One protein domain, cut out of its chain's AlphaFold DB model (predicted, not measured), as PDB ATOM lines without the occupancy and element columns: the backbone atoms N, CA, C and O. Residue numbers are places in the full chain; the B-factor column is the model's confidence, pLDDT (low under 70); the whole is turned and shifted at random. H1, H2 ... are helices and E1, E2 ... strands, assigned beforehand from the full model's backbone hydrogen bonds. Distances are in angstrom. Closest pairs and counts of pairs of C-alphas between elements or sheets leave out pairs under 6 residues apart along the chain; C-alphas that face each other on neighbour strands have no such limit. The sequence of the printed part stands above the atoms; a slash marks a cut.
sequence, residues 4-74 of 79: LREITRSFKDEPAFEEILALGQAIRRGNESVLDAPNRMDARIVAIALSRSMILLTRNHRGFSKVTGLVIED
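Overview. This is residues 4 to 74 of the 79 residues of an uncharacterized protein of Arthrospira platensis (strain NIES-39 / IAM M-135) (UniProt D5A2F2). H4 stands in the middle, between a small two-stranded sheet, E1 and E2, at one end and the longer helix H2, which crosses it steeply on the other side. H3 sits by the far part of H2, H5 lies near E2, and H1 lies off to one side, touching no helix. The printed part has 71 residues with five named helices and two named strands, in the order H1 H2 H3 H4 E1 H5 E2; the sheet is parallel, E1 beside E2, and the class is mostly helix. It is compact, with a radius of gyration of the C-alphas of 11.8 A and spans of 31 by 27 by 21 A.

Along the chain. E1 is residues 55 to 57 and E2 residues 71 to 73, with C-alpha 73 at (29.552, -15.164, 21.141). H4, residues 41 to 51, is 15.3 A long. H2, residues 15 to 28, is 20.7 A long and begins at C-alpha 15 (46.143, -11.833, 38.759). H1 is residues 4 to 7, H3 residues 32 to 35 and H5 residues 61 to 64.

Arrangement. E1 and E2 are parallel at 31 degrees, with N 56 and O 71 2.8 A apart, within hydrogen-bond range. E1, H5 and E2 form a strand-helix-strand unit, two parallel neighbour strands with a helix between, its crossover right-handed. The closest C-alphas of H5 and E2, His 61 and Ile 72, are 7.1 A apart; those of H4 and E1, Ala 49 and Ile 55, 6.4 A. H2 and H4 touch, closest at the C-alphas of Ile 20 and Ala 47, 5.6 A, at a steep tilt of 64 degrees, the same way. H2 touches H3 with residues 23 to 27 alone, closest at the C-alphas of Leu 23 and Val 34, 6.7 A. H1 and H4 are close but not clearly touching, the closest C-alphas, Leu 4 and Ser 51, 7.8 A apart. Every O i to N i+4 pair is within hydrogen-bond range in H4, and 9 of 10 in H2; H1, H3 and H5 are too short for such a pair.

Size, cuts and confidence. The two C-alphas farthest apart, those of Arg 29 and Asp 74, are 31.9 A apart. The printed part has no cut, and no link is long. Mean pLDDT of the printed part is 72.6; residues 4 to 20, 28 and 32 to 41 are under 70.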
ATOM      1  N   LEU A   4      36.668 -28.207  37.834       51.16
ATOM      2  CA  LEU A   4      37.225 -26.980  38.398       51.16
ATOM      3  C   LEU A   4      38.741 -27.067  38.592       51.16
ATOM      4  O   LEU A   4      39.430 -26.138  38.204       51.16
ATOM      5  N   ARG A   5      39.295 -28.164  39.130       52.56
ATOM      6  CA  ARG A   5      40.743 -28.303  39.396       52.56
ATOM      7  C   ARG A   5      41.605 -28.312  38.136       52.56
ATOM      8  O   ARG A   5      42.763 -27.916  38.217       52.56
ATOM      9  N   GLU A   6      41.070 -28.794  37.022       53.75
ATOM     10  CA  GLU A   6      41.801 -28.905  35.757       53.75
ATOM     11  C   GLU A   6      41.867 -27.546  35.058       53.75
ATOM     12  O   GLU A   6      42.956 -27.085  34.724       53.75
ATOM     13  N   ILE A   7      40.734 -26.834  35.024       50.62
ATOM     14  CA  ILE A   7      40.649 -25.419  34.634       50.62
ATOM     15  C   ILE A   7      41.559 -24.581  35.550       50.62
ATOM     16  O   ILE A   7      42.405 -23.838  35.077       50.62
ATOM     17  N   THR A   8      41.507 -24.795  36.869       51.53
ATOM     18  CA  THR A   8      42.307 -24.055  37.870       51.53
ATOM     19  C   THR A   8      43.825 -24.212  37.666       51.53
ATOM     20  O   THR A   8      44.613 -23.401  38.145       51.53
ATOM     21  N   ARG A   9      44.285 -25.274  36.994       52.00
ATOM     22  CA  ARG A   9      45.720 -25.557  36.877       52.00
ATOM     23  C   ARG A   9      46.409 -24.754  35.778       52.00
ATOM     24  O   ARG A   9      47.612 -24.550  35.893       52.00
ATOM     25  N   SER A  10      45.670 -24.321  34.758       53.72
ATOM     26  CA  SER A  10      46.229 -23.686  33.559       53.72
ATOM     27  C   SER A  10      46.421 -22.166  33.680       53.72
ATOM     28  O   SER A  10      46.953 -21.565  32.756       53.72
ATOM     29  N   PHE A  11      45.988 -21.550  34.788       54.97
ATOM     30  CA  PHE A  11      45.831 -20.087  34.914       54.97
ATOM     31  C   PHE A  11      46.474 -19.494  36.173       54.97
ATOM     32  O   PHE A  11      46.206 -18.352  36.529       54.97
ATOM     33  N   LYS A  12      47.296 -20.280  36.874       53.09
ATOM     34  CA  LYS A  12      47.771 -19.971  38.234       53.09
ATOM     35  C   LYS A  12      48.579 -18.677  38.354       53.09
ATOM     36  O   LYS A  12      48.691 -18.154  39.454       53.09
ATOM     37  N   ASP A  13      49.124 -18.186  37.247       59.50
ATOM     38  CA  ASP A  13      50.036 -17.042  37.237       59.50
ATOM     39  C   ASP A  13      49.336 -15.714  36.875       59.50
ATOM     40  O   ASP A  13      49.978 -14.666  36.828       59.50
ATOM     41  N   GLU A  14      48.018 -15.721  36.636       56.69
ATOM     42  CA  GLU A  14      47.271 -14.541  36.187       56.69
ATOM     43  C   GLU A  14      46.564 -13.834  37.368       56.69
ATOM     44  O   GLU A  14      45.759 -14.452  38.062       56.69
ATOM     45  N   PRO A  15      46.759 -12.523  37.613       54.47
ATOM     46  CA  PRO A  15      46.143 -11.833  38.759       54.47
ATOM     47  C   PRO A  15      44.605 -11.890  38.775       54.47
ATOM     48  O   PRO A  15      43.986 -11.962  39.835       54.47
ATOM     49  N   ALA A  16      43.983 -11.896  37.591       59.78
ATOM     50  CA  ALA A  16      42.534 -12.015  37.429       59.78
ATOM     51  C   ALA A  16      42.006 -13.415  37.800       59.78
ATOM     52  O   ALA A  16      40.830 -13.576  38.127       59.78
ATOM     53  N   PHE A  17      42.867 -14.434  37.769       63.06
ATOM     54  CA  PHE A  17      42.490 -15.809  38.059       63.06
ATOM     55  C   PHE A  17      42.212 -16.034  39.549       63.06
ATOM     56  O   PHE A  17      41.194 -16.636  39.888       63.06
ATOM     57  N   GLU A  18      43.051 -15.499  40.438       65.56
ATOM     58  CA  GLU A  18      42.831 -15.591  41.889       65.56
ATOM     59  C   GLU A  18      41.523 -14.904  42.309       65.56
ATOM     60  O   GLU A  18      40.792 -15.398  43.169       65.56
ATOM     61  N   GLU A  19      41.161 -13.807  41.641       69.25
ATOM     62  CA  GLU A  19      39.898 -13.106  41.874       69.25
ATOM     63  C   GLU A  19      38.681 -13.929  41.418       69.25
ATOM     64  O   GLU A  19      37.715 -14.075  42.173       69.25
ATOM     65  N   ILE A  20      38.741 -14.531  40.225       68.88
ATOM     66  CA  ILE A  20      37.694 -15.427  39.702       68.88
ATOM     67  C   ILE A  20      37.558 -16.678  40.582       68.88
ATOM     68  O   ILE A  20      36.441 -17.114  40.881       68.88
ATOM     69  N   LEU A  21      38.677 -17.244  41.044       70.31
ATOM     70  CA  LEU A  21      38.702 -18.409  41.922       70.31
ATOM     71  C   LEU A  21      38.092 -18.089  43.291       70.31
ATOM     72  O   LEU A  21      37.246 -18.849  43.776       70.31
ATOM     73  N   ALA A  22      38.471 -16.963  43.899       72.62
ATOM     74  CA  ALA A  22      37.914 -16.503  45.167       72.62
ATOM     75  C   ALA A  22      36.399 -16.259  45.063       72.62
ATOM     76  O   ALA A  22      35.644 -16.694  45.937       72.62
ATOM     77  N   LEU A  23      35.937 -15.646  43.966       71.06
ATOM     78  CA  LEU A  23      34.513 -15.443  43.686       71.06
ATOM     79  C   LEU A  23      33.765 -16.771  43.516       71.06
ATOM     80  O   LEU A  23      32.741 -16.989  44.163       71.06
ATOM     81  N   GLY A  24      34.290 -17.698  42.708       70.44
ATOM     82  CA  GLY A  24      33.683 -19.018  42.517       70.44
ATOM     83  C   GLY A  24      33.592 -19.824  43.818       70.44
ATOM     84  O   GLY A  24      32.596 -20.506  44.072       70.44
ATOM     85  N   GLN A  25      34.600 -19.721  44.690       73.69
ATOM     86  CA  GLN A  25      34.583 -20.351  46.010       73.69
ATOM     87  C   GLN A  25      33.570 -19.708  46.962       73.69
ATOM     88  O   GLN A  25      32.898 -20.438  47.692       73.69
ATOM     89  N   ALA A  26      33.448 -18.380  46.950       73.50
ATOM     90  CA  ALA A  26      32.468 -17.660  47.755       73.50
ATOM     91  C   ALA A  26      31.030 -18.019  47.363       73.50
ATOM     92  O   ALA A  26      30.246 -18.403  48.232       73.50
ATOM     93  N   ILE A  27      30.728 -18.024  46.058       70.00
ATOM     94  CA  ILE A  27      29.425 -18.444  45.521       70.00
ATOM     95  C   ILE A  27      29.112 -19.881  45.947       70.00
ATOM     96  O   ILE A  27      28.037 -20.159  46.470       70.00
ATOM     97  N   ARG A  28      30.073 -20.806  45.808       68.19
ATOM     98  CA  ARG A  28      29.888 -22.209  46.221       68.19
ATOM     99  C   ARG A  28      29.629 -22.374  47.723       68.19
ATOM    100  O   ARG A  28      29.037 -23.369  48.127       68.19
ATOM    101  N   ARG A  29      30.086 -21.431  48.549       78.50
ATOM    102  CA  ARG A  29      29.849 -21.403  50.001       78.50
ATOM    103  C   ARG A  29      28.570 -20.647  50.387       78.50
ATOM    104  O   ARG A  29      28.327 -20.483  51.576       78.50
ATOM    105  N   GLY A  30      27.780 -20.186  49.413       72.75
ATOM    106  CA  GLY A  30      26.577 -19.386  49.648       72.75
ATOM    107  C   GLY A  30      26.867 -17.963  50.131       72.75
ATOM    108  O   GLY A  30      25.966 -17.288  50.617       72.75
ATOM    109  N   ASN A  31      28.118 -17.496  50.033       73.31
ATOM    110  CA  ASN A  31      28.468 -16.131  50.398       73.31
ATOM    111  C   ASN A  31      28.287 -15.215  49.186       73.31
ATOM    112  O   ASN A  31      29.203 -15.019  48.387       73.31
ATOM    113  N   GLU A  32      27.087 -14.664  49.061       65.75
ATOM    114  CA  GLU A  32      26.715 -13.763  47.970       65.75
ATOM    115  C   GLU A  32      27.180 -12.315  48.195       65.75
ATOM    116  O   GLU A  32      27.265 -11.568  47.231       65.75
ATOM    117  N   SER A  33      27.602 -11.923  49.406       68.12
ATOM    118  CA  SER A  33      28.098 -10.552  49.687       68.12
ATOM    119  C   SER A  33      29.336 -10.165  48.866       68.12
ATOM    120  O   SER A  33      29.624  -8.996  48.626       68.12
ATOM    121  N   VAL A  34      30.064 -11.167  48.368       66.06
ATOM    122  CA  VAL A  34      31.239 -10.984  47.504       66.06
ATOM    123  C   VAL A  34      30.837 -10.516  46.094       66.06
ATOM    124  O   VAL A  34      31.693 -10.120  45.301       66.06
ATOM    125  N   LEU A  35      29.533 -10.531  45.788       59.88
ATOM    126  CA  LEU A  35      28.938 -10.036  44.549       59.88
ATOM    127  C   LEU A  35      28.721  -8.511  44.547       59.88
ATOM    128  O   LEU A  35      28.584  -7.947  43.461       59.88
ATOM    129  N   ASP A  36      28.755  -7.847  45.708       63.34
ATOM    130  CA  ASP A  36      28.432  -6.415  45.847       63.34
ATOM    131  C   ASP A  36      29.617  -5.476  45.569       63.34
ATOM    132  O   ASP A  36      29.476  -4.253  45.577       63.34
ATOM    133  N   ALA A  37      30.804  -6.022  45.286       60.34
ATOM    134  CA  ALA A  37      31.977  -5.219  44.964       60.34
ATOM    135  C   ALA A  37      31.822  -4.535  43.580       60.34
ATOM    136  O   ALA A  37      31.774  -5.229  42.556       60.34
ATOM    137  N   PRO A  38      31.810  -3.187  43.507       51.47
ATOM    138  CA  PRO A  38      31.442  -2.442  42.297       51.47
ATOM    139  C   PRO A  38      32.410  -2.636  41.119       51.47
ATOM    140  O   PRO A  38      31.990  -2.574  39.968       51.47
ATOM    141  N   ASN A  39      33.680  -2.958  41.382       59.69
ATOM    142  CA  ASN A  39      34.704  -3.135  40.343       59.69
ATOM    143  C   ASN A  39      34.861  -4.589  39.851       59.69
ATOM    144  O   ASN A  39      35.788  -4.874  39.101       59.69
ATOM    145  N   ARG A  40      33.984  -5.521  40.264       69.06
ATOM    146  CA  ARG A  40      34.132  -6.968  39.980       69.06
ATOM    147  C   ARG A  40      33.118  -7.547  38.992       69.06
ATOM    148  O   ARG A  40      33.080  -8.763  38.820       69.06
ATOM    149  N   MET A  41      32.276  -6.730  38.358       69.31
ATOM    150  CA  MET A  41      31.163  -7.237  37.535       69.31
ATOM    151  C   MET A  41      31.621  -8.146  36.386       69.31
ATOM    152  O   MET A  41      31.052  -9.224  36.220       69.31
ATOM    153  N   ASP A  42      32.688  -7.786  35.673       76.12
ATOM    154  CA  ASP A  42      33.214  -8.605  34.572       76.12
ATOM    155  C   ASP A  42      33.733  -9.960  35.077       76.12
ATOM    156  O   ASP A  42      33.349 -11.010  34.559       76.12
ATOM    157  N   ALA A  43      34.524  -9.965  36.157       75.50
ATOM    158  CA  ALA A  43      35.031 -11.190  36.779       75.50
ATOM    159  C   ALA A  43      33.900 -12.084  37.319       75.50
ATOM    160  O   ALA A  43      33.966 -13.310  37.217       75.50
ATOM    161  N   ARG A  44      32.827 -11.487  37.850       75.25
ATOM    162  CA  ARG A  44      31.632 -12.213  38.310       75.25
ATOM    163  C   ARG A  44      30.912 -12.906  37.160       75.25
ATOM    164  O   ARG A  44      30.570 -14.081  37.281       75.25
ATOM    165  N   ILE A  45      30.687 -12.192  36.059       79.94
ATOM    166  CA  ILE A  45      30.032 -12.738  34.865       79.94
ATOM    167  C   ILE A  45      30.841 -13.919  34.321       79.94
ATOM    168  O   ILE A  45      30.279 -14.980  34.047       79.94
ATOM    169  N   VAL A  46      32.166 -13.773  34.266       81.81
ATOM    170  CA  VAL A  46      33.093 -14.834  33.858       81.81
ATOM    171  C   VAL A  46      33.028 -16.043  34.793       81.81
ATOM    172  O   VAL A  46      32.890 -17.172  34.324       81.81
ATOM    173  N   ALA A  47      33.075 -15.830  36.111       77.38
ATOM    174  CA  ALA A  47      33.005 -16.912  37.096       77.38
ATOM    175  C   ALA A  47      31.691 -17.702  36.985       77.38
ATOM    176  O   ALA A  47      31.679 -18.936  37.058       77.38
ATOM    177  N   ILE A  48      30.575 -17.003  36.767       77.12
ATOM    178  CA  ILE A  48      29.267 -17.626  36.564       77.12
ATOM    179  C   ILE A  48      29.250 -18.426  35.254       77.12
ATOM    180  O   ILE A  48      28.838 -19.586  35.269       77.12
ATOM    181  N   ALA A  49      29.729 -17.846  34.150       84.12
ATOM    182  CA  ALA A  49      29.768 -18.512  32.850       84.12
ATOM    183  C   ALA A  49      30.616 -19.794  32.888       84.12
ATOM    184  O   ALA A  49      30.137 -20.857  32.498       84.12
ATOM    185  N   LEU A  50      31.820 -19.730  33.462       79.00
ATOM    186  CA  LEU A  50      32.706 -20.888  33.601       79.00
ATOM    187  C   LEU A  50      32.128 -21.959  34.535       79.00
ATOM    188  O   LEU A  50      32.116 -23.138  34.191       79.00
ATOM    189  N   SER A  51      31.614 -21.573  35.709       77.62
ATOM    190  CA  SER A  51      31.096 -22.541  36.694       77.62
ATOM    191  C   SER A  51      29.871 -23.315  36.207       77.62
ATOM    192  O   SER A  51      29.653 -24.447  36.637       77.62
ATOM    193  N   ARG A  52      29.082 -22.716  35.309       78.69
ATOM    194  CA  ARG A  52      27.853 -23.300  34.757       78.69
ATOM    195  C   ARG A  52      27.998 -23.764  33.308       78.69
ATOM    196  O   ARG A  52      27.000 -24.162  32.721       78.69
ATOM    197  N   SER A  53      29.211 -23.735  32.744       84.44
ATOM    198  CA  SER A  53      29.478 -24.100  31.341       84.44
ATOM    199  C   SER A  53      28.580 -23.351  30.341       84.44
ATOM    200  O   SER A  53      28.021 -23.946  29.424       84.44
ATOM    201  N   MET A  54      28.402 -22.045  30.547       86.12
ATOM    202  CA  MET A  54      27.568 -21.181  29.703       86.12
ATOM    203  C   MET A  54      28.404 -20.401  28.683       86.12
ATOM    204  O   MET A  54      29.598 -20.175  28.882       86.12
ATOM    205  N   ILE A  55      27.739 -19.925  27.629       88.81
ATOM    206  CA  ILE A  55      28.300 -19.012  26.629       88.81
ATOM    207  C   ILE A  55      28.066 -17.567  27.082       88.81
ATOM    208  O   ILE A  55      26.944 -17.196  27.436       88.81
ATOM    209  N   LEU A  56      29.113 -16.740  27.070       88.56
ATOM    210  CA  LEU A  56      28.998 -15.307  27.320       88.56
ATOM    211  C   LEU A  56      28.684 -14.566  26.015       88.56
ATOM    212  O   LEU A  56      29.549 -14.406  25.158       88.56
ATOM    213  N   LEU A  57      27.462 -14.050  25.900       91.06
ATOM    214  CA  LEU A  57      27.084 -13.148  24.814       91.06
ATOM    215  C   LEU A  57      27.598 -11.732  25.102       91.06
ATOM    216  O   LEU A  57      27.159 -11.091  26.058       91.06
ATOM    217  N   THR A  58      28.517 -11.211  24.286       88.12
ATOM    218  CA  THR A  58      29.060  -9.856  24.473       88.12
ATOM    219  C   THR A  58      29.648  -9.261  23.194       88.12
ATOM    220  O   THR A  58      30.335  -9.932  22.437       88.12
ATOM    221  N   ARG A  59      29.445  -7.951  23.003       85.88
ATOM    222  CA  ARG A  59      30.133  -7.140  21.977       85.88
ATOM    223  C   ARG A  59      31.557  -6.752  22.387       85.88
ATOM    224  O   ARG A  59      32.342  -6.286  21.570       85.88
ATOM    225  N   ASN A  60      31.902  -6.886  23.672       87.25
ATOM    226  CA  ASN A  60      33.245  -6.601  24.180       87.25
ATOM    227  C   ASN A  60      34.137  -7.845  24.061       87.25
ATOM    228  O   ASN A  60      34.739  -8.290  25.040       87.25
ATOM    229  N   HIS A  61      34.216  -8.423  22.862       85.06
ATOM    230  CA  HIS A  61      34.977  -9.651  22.637       85.06
ATOM    231  C   HIS A  61      36.435  -9.497  23.095       85.06
ATOM    232  O   HIS A  61      36.941 -10.332  23.829       85.06
ATOM    233  N   ARG A  62      37.082  -8.369  22.768       83.75
ATOM    234  CA  ARG A  62      38.480  -8.080  23.139       83.75
ATOM    235  C   ARG A  62      38.725  -8.050  24.655       83.75
ATOM    236  O   ARG A  62      39.826  -8.372  25.099       83.75
ATOM    237  N   GLY A  63      37.744  -7.604  25.440       82.62
ATOM    238  CA  GLY A  63      37.854  -7.568  26.898       82.62
ATOM    239  C   GLY A  63      37.855  -8.969  27.503       82.62
ATOM    240  O   GLY A  63      38.685  -9.267  28.358       82.62
ATOM    241  N   PHE A  64      36.971  -9.835  27.005       84.81
ATOM    242  CA  PHE A  64      36.732 -11.166  27.565       84.81
ATOM    243  C   PHE A  64      37.542 -12.286  26.901       84.81
ATOM    244  O   PHE A  64      37.764 -13.313  27.535       84.81
ATOM    245  N   SER A  65      38.052 -12.095  25.680       85.00
ATOM    246  CA  SER A  65      38.830 -13.106  24.940       85.00
ATOM    247  C   SER A  65      40.166 -13.468  25.593       85.00
ATOM    248  O   SER A  65      40.807 -14.438  25.203       85.00
ATOM    249  N   LYS A  66      40.585 -12.698  26.600       81.44
ATOM    250  CA  LYS A  66      41.755 -12.972  27.441       81.44
ATOM    251  C   LYS A  66      41.492 -14.077  28.470       81.44
ATOM    252  O   LYS A  66      42.431 -14.612  29.045       81.44
ATOM    253  N   VAL A  67      40.224 -14.406  28.724       79.56
ATOM    254  CA  VAL A  67      39.835 -15.452  29.670       79.56
ATOM    255  C   VAL A  67      39.788 -16.787  28.942       79.56
ATOM    256  O   VAL A  67      38.858 -17.091  28.199       79.56
ATOM    257  N   THR A  68      40.787 -17.620  29.189       79.44
ATOM    258  CA  THR A  68      40.845 -18.955  28.591       79.44
ATOM    259  C   THR A  68      39.712 -19.849  29.113       79.44
ATOM    260  O   THR A  68      39.383 -19.843  30.299       79.44
ATOM    261  N   GLY A  69      39.119 -20.648  28.223       80.81
ATOM    262  CA  GLY A  69      38.011 -21.555  28.542       80.81
ATOM    263  C   GLY A  69      36.635 -20.883  28.589       80.81
ATOM    264  O   GLY A  69      35.627 -21.581  28.676       80.81
ATOM    265  N   LEU A  70      36.572 -19.552  28.491       85.69
ATOM    266  CA  LEU A  70      35.321 -18.825  28.327       85.69
ATOM    267  C   LEU A  70      34.866 -18.913  26.868       85.69
ATOM    268  O   LEU A  70      35.564 -18.457  25.964       85.69
ATOM    269  N   VAL A  71      33.685 -19.483  26.636       92.31
ATOM    270  CA  VAL A  71      33.061 -19.474  25.309       92.31
ATOM    271  C   VAL A  71      32.331 -18.148  25.142       92.31
ATOM    272  O   VAL A  71      31.525 -17.775  25.994       92.31
ATOM    273  N   ILE A  72      32.637 -17.422  24.067       91.62
ATOM    274  CA  ILE A  72      32.118 -16.077  23.809       91.62
ATOM    275  C   ILE A  72      31.435 -16.062  22.449       91.62
ATOM    276  O   ILE A  72      32.014 -16.514  21.464       91.62
ATOM    277  N   GLU A  73      30.253 -15.459  22.388       92.25
ATOM    278  CA  GLU A  73      29.552 -15.164  21.141       92.25
ATOM    279  C   GLU A  73      29.281 -13.658  21.034       92.25
ATOM    280  O   GLU A  73      28.867 -13.009  21.999       92.25
ATOM    281  N   ASP A  74      29.531 -13.087  19.853       87.31
ATOM    282  CA  ASP A  74      29.236 -11.681  19.580       87.31
ATOM    283  C   ASP A  74      27.814 -11.548  19.027       87.31
ATOM    284  O   ASP A  74      27.507 -11.959  17.908       87.31
TER     285      ASP A  74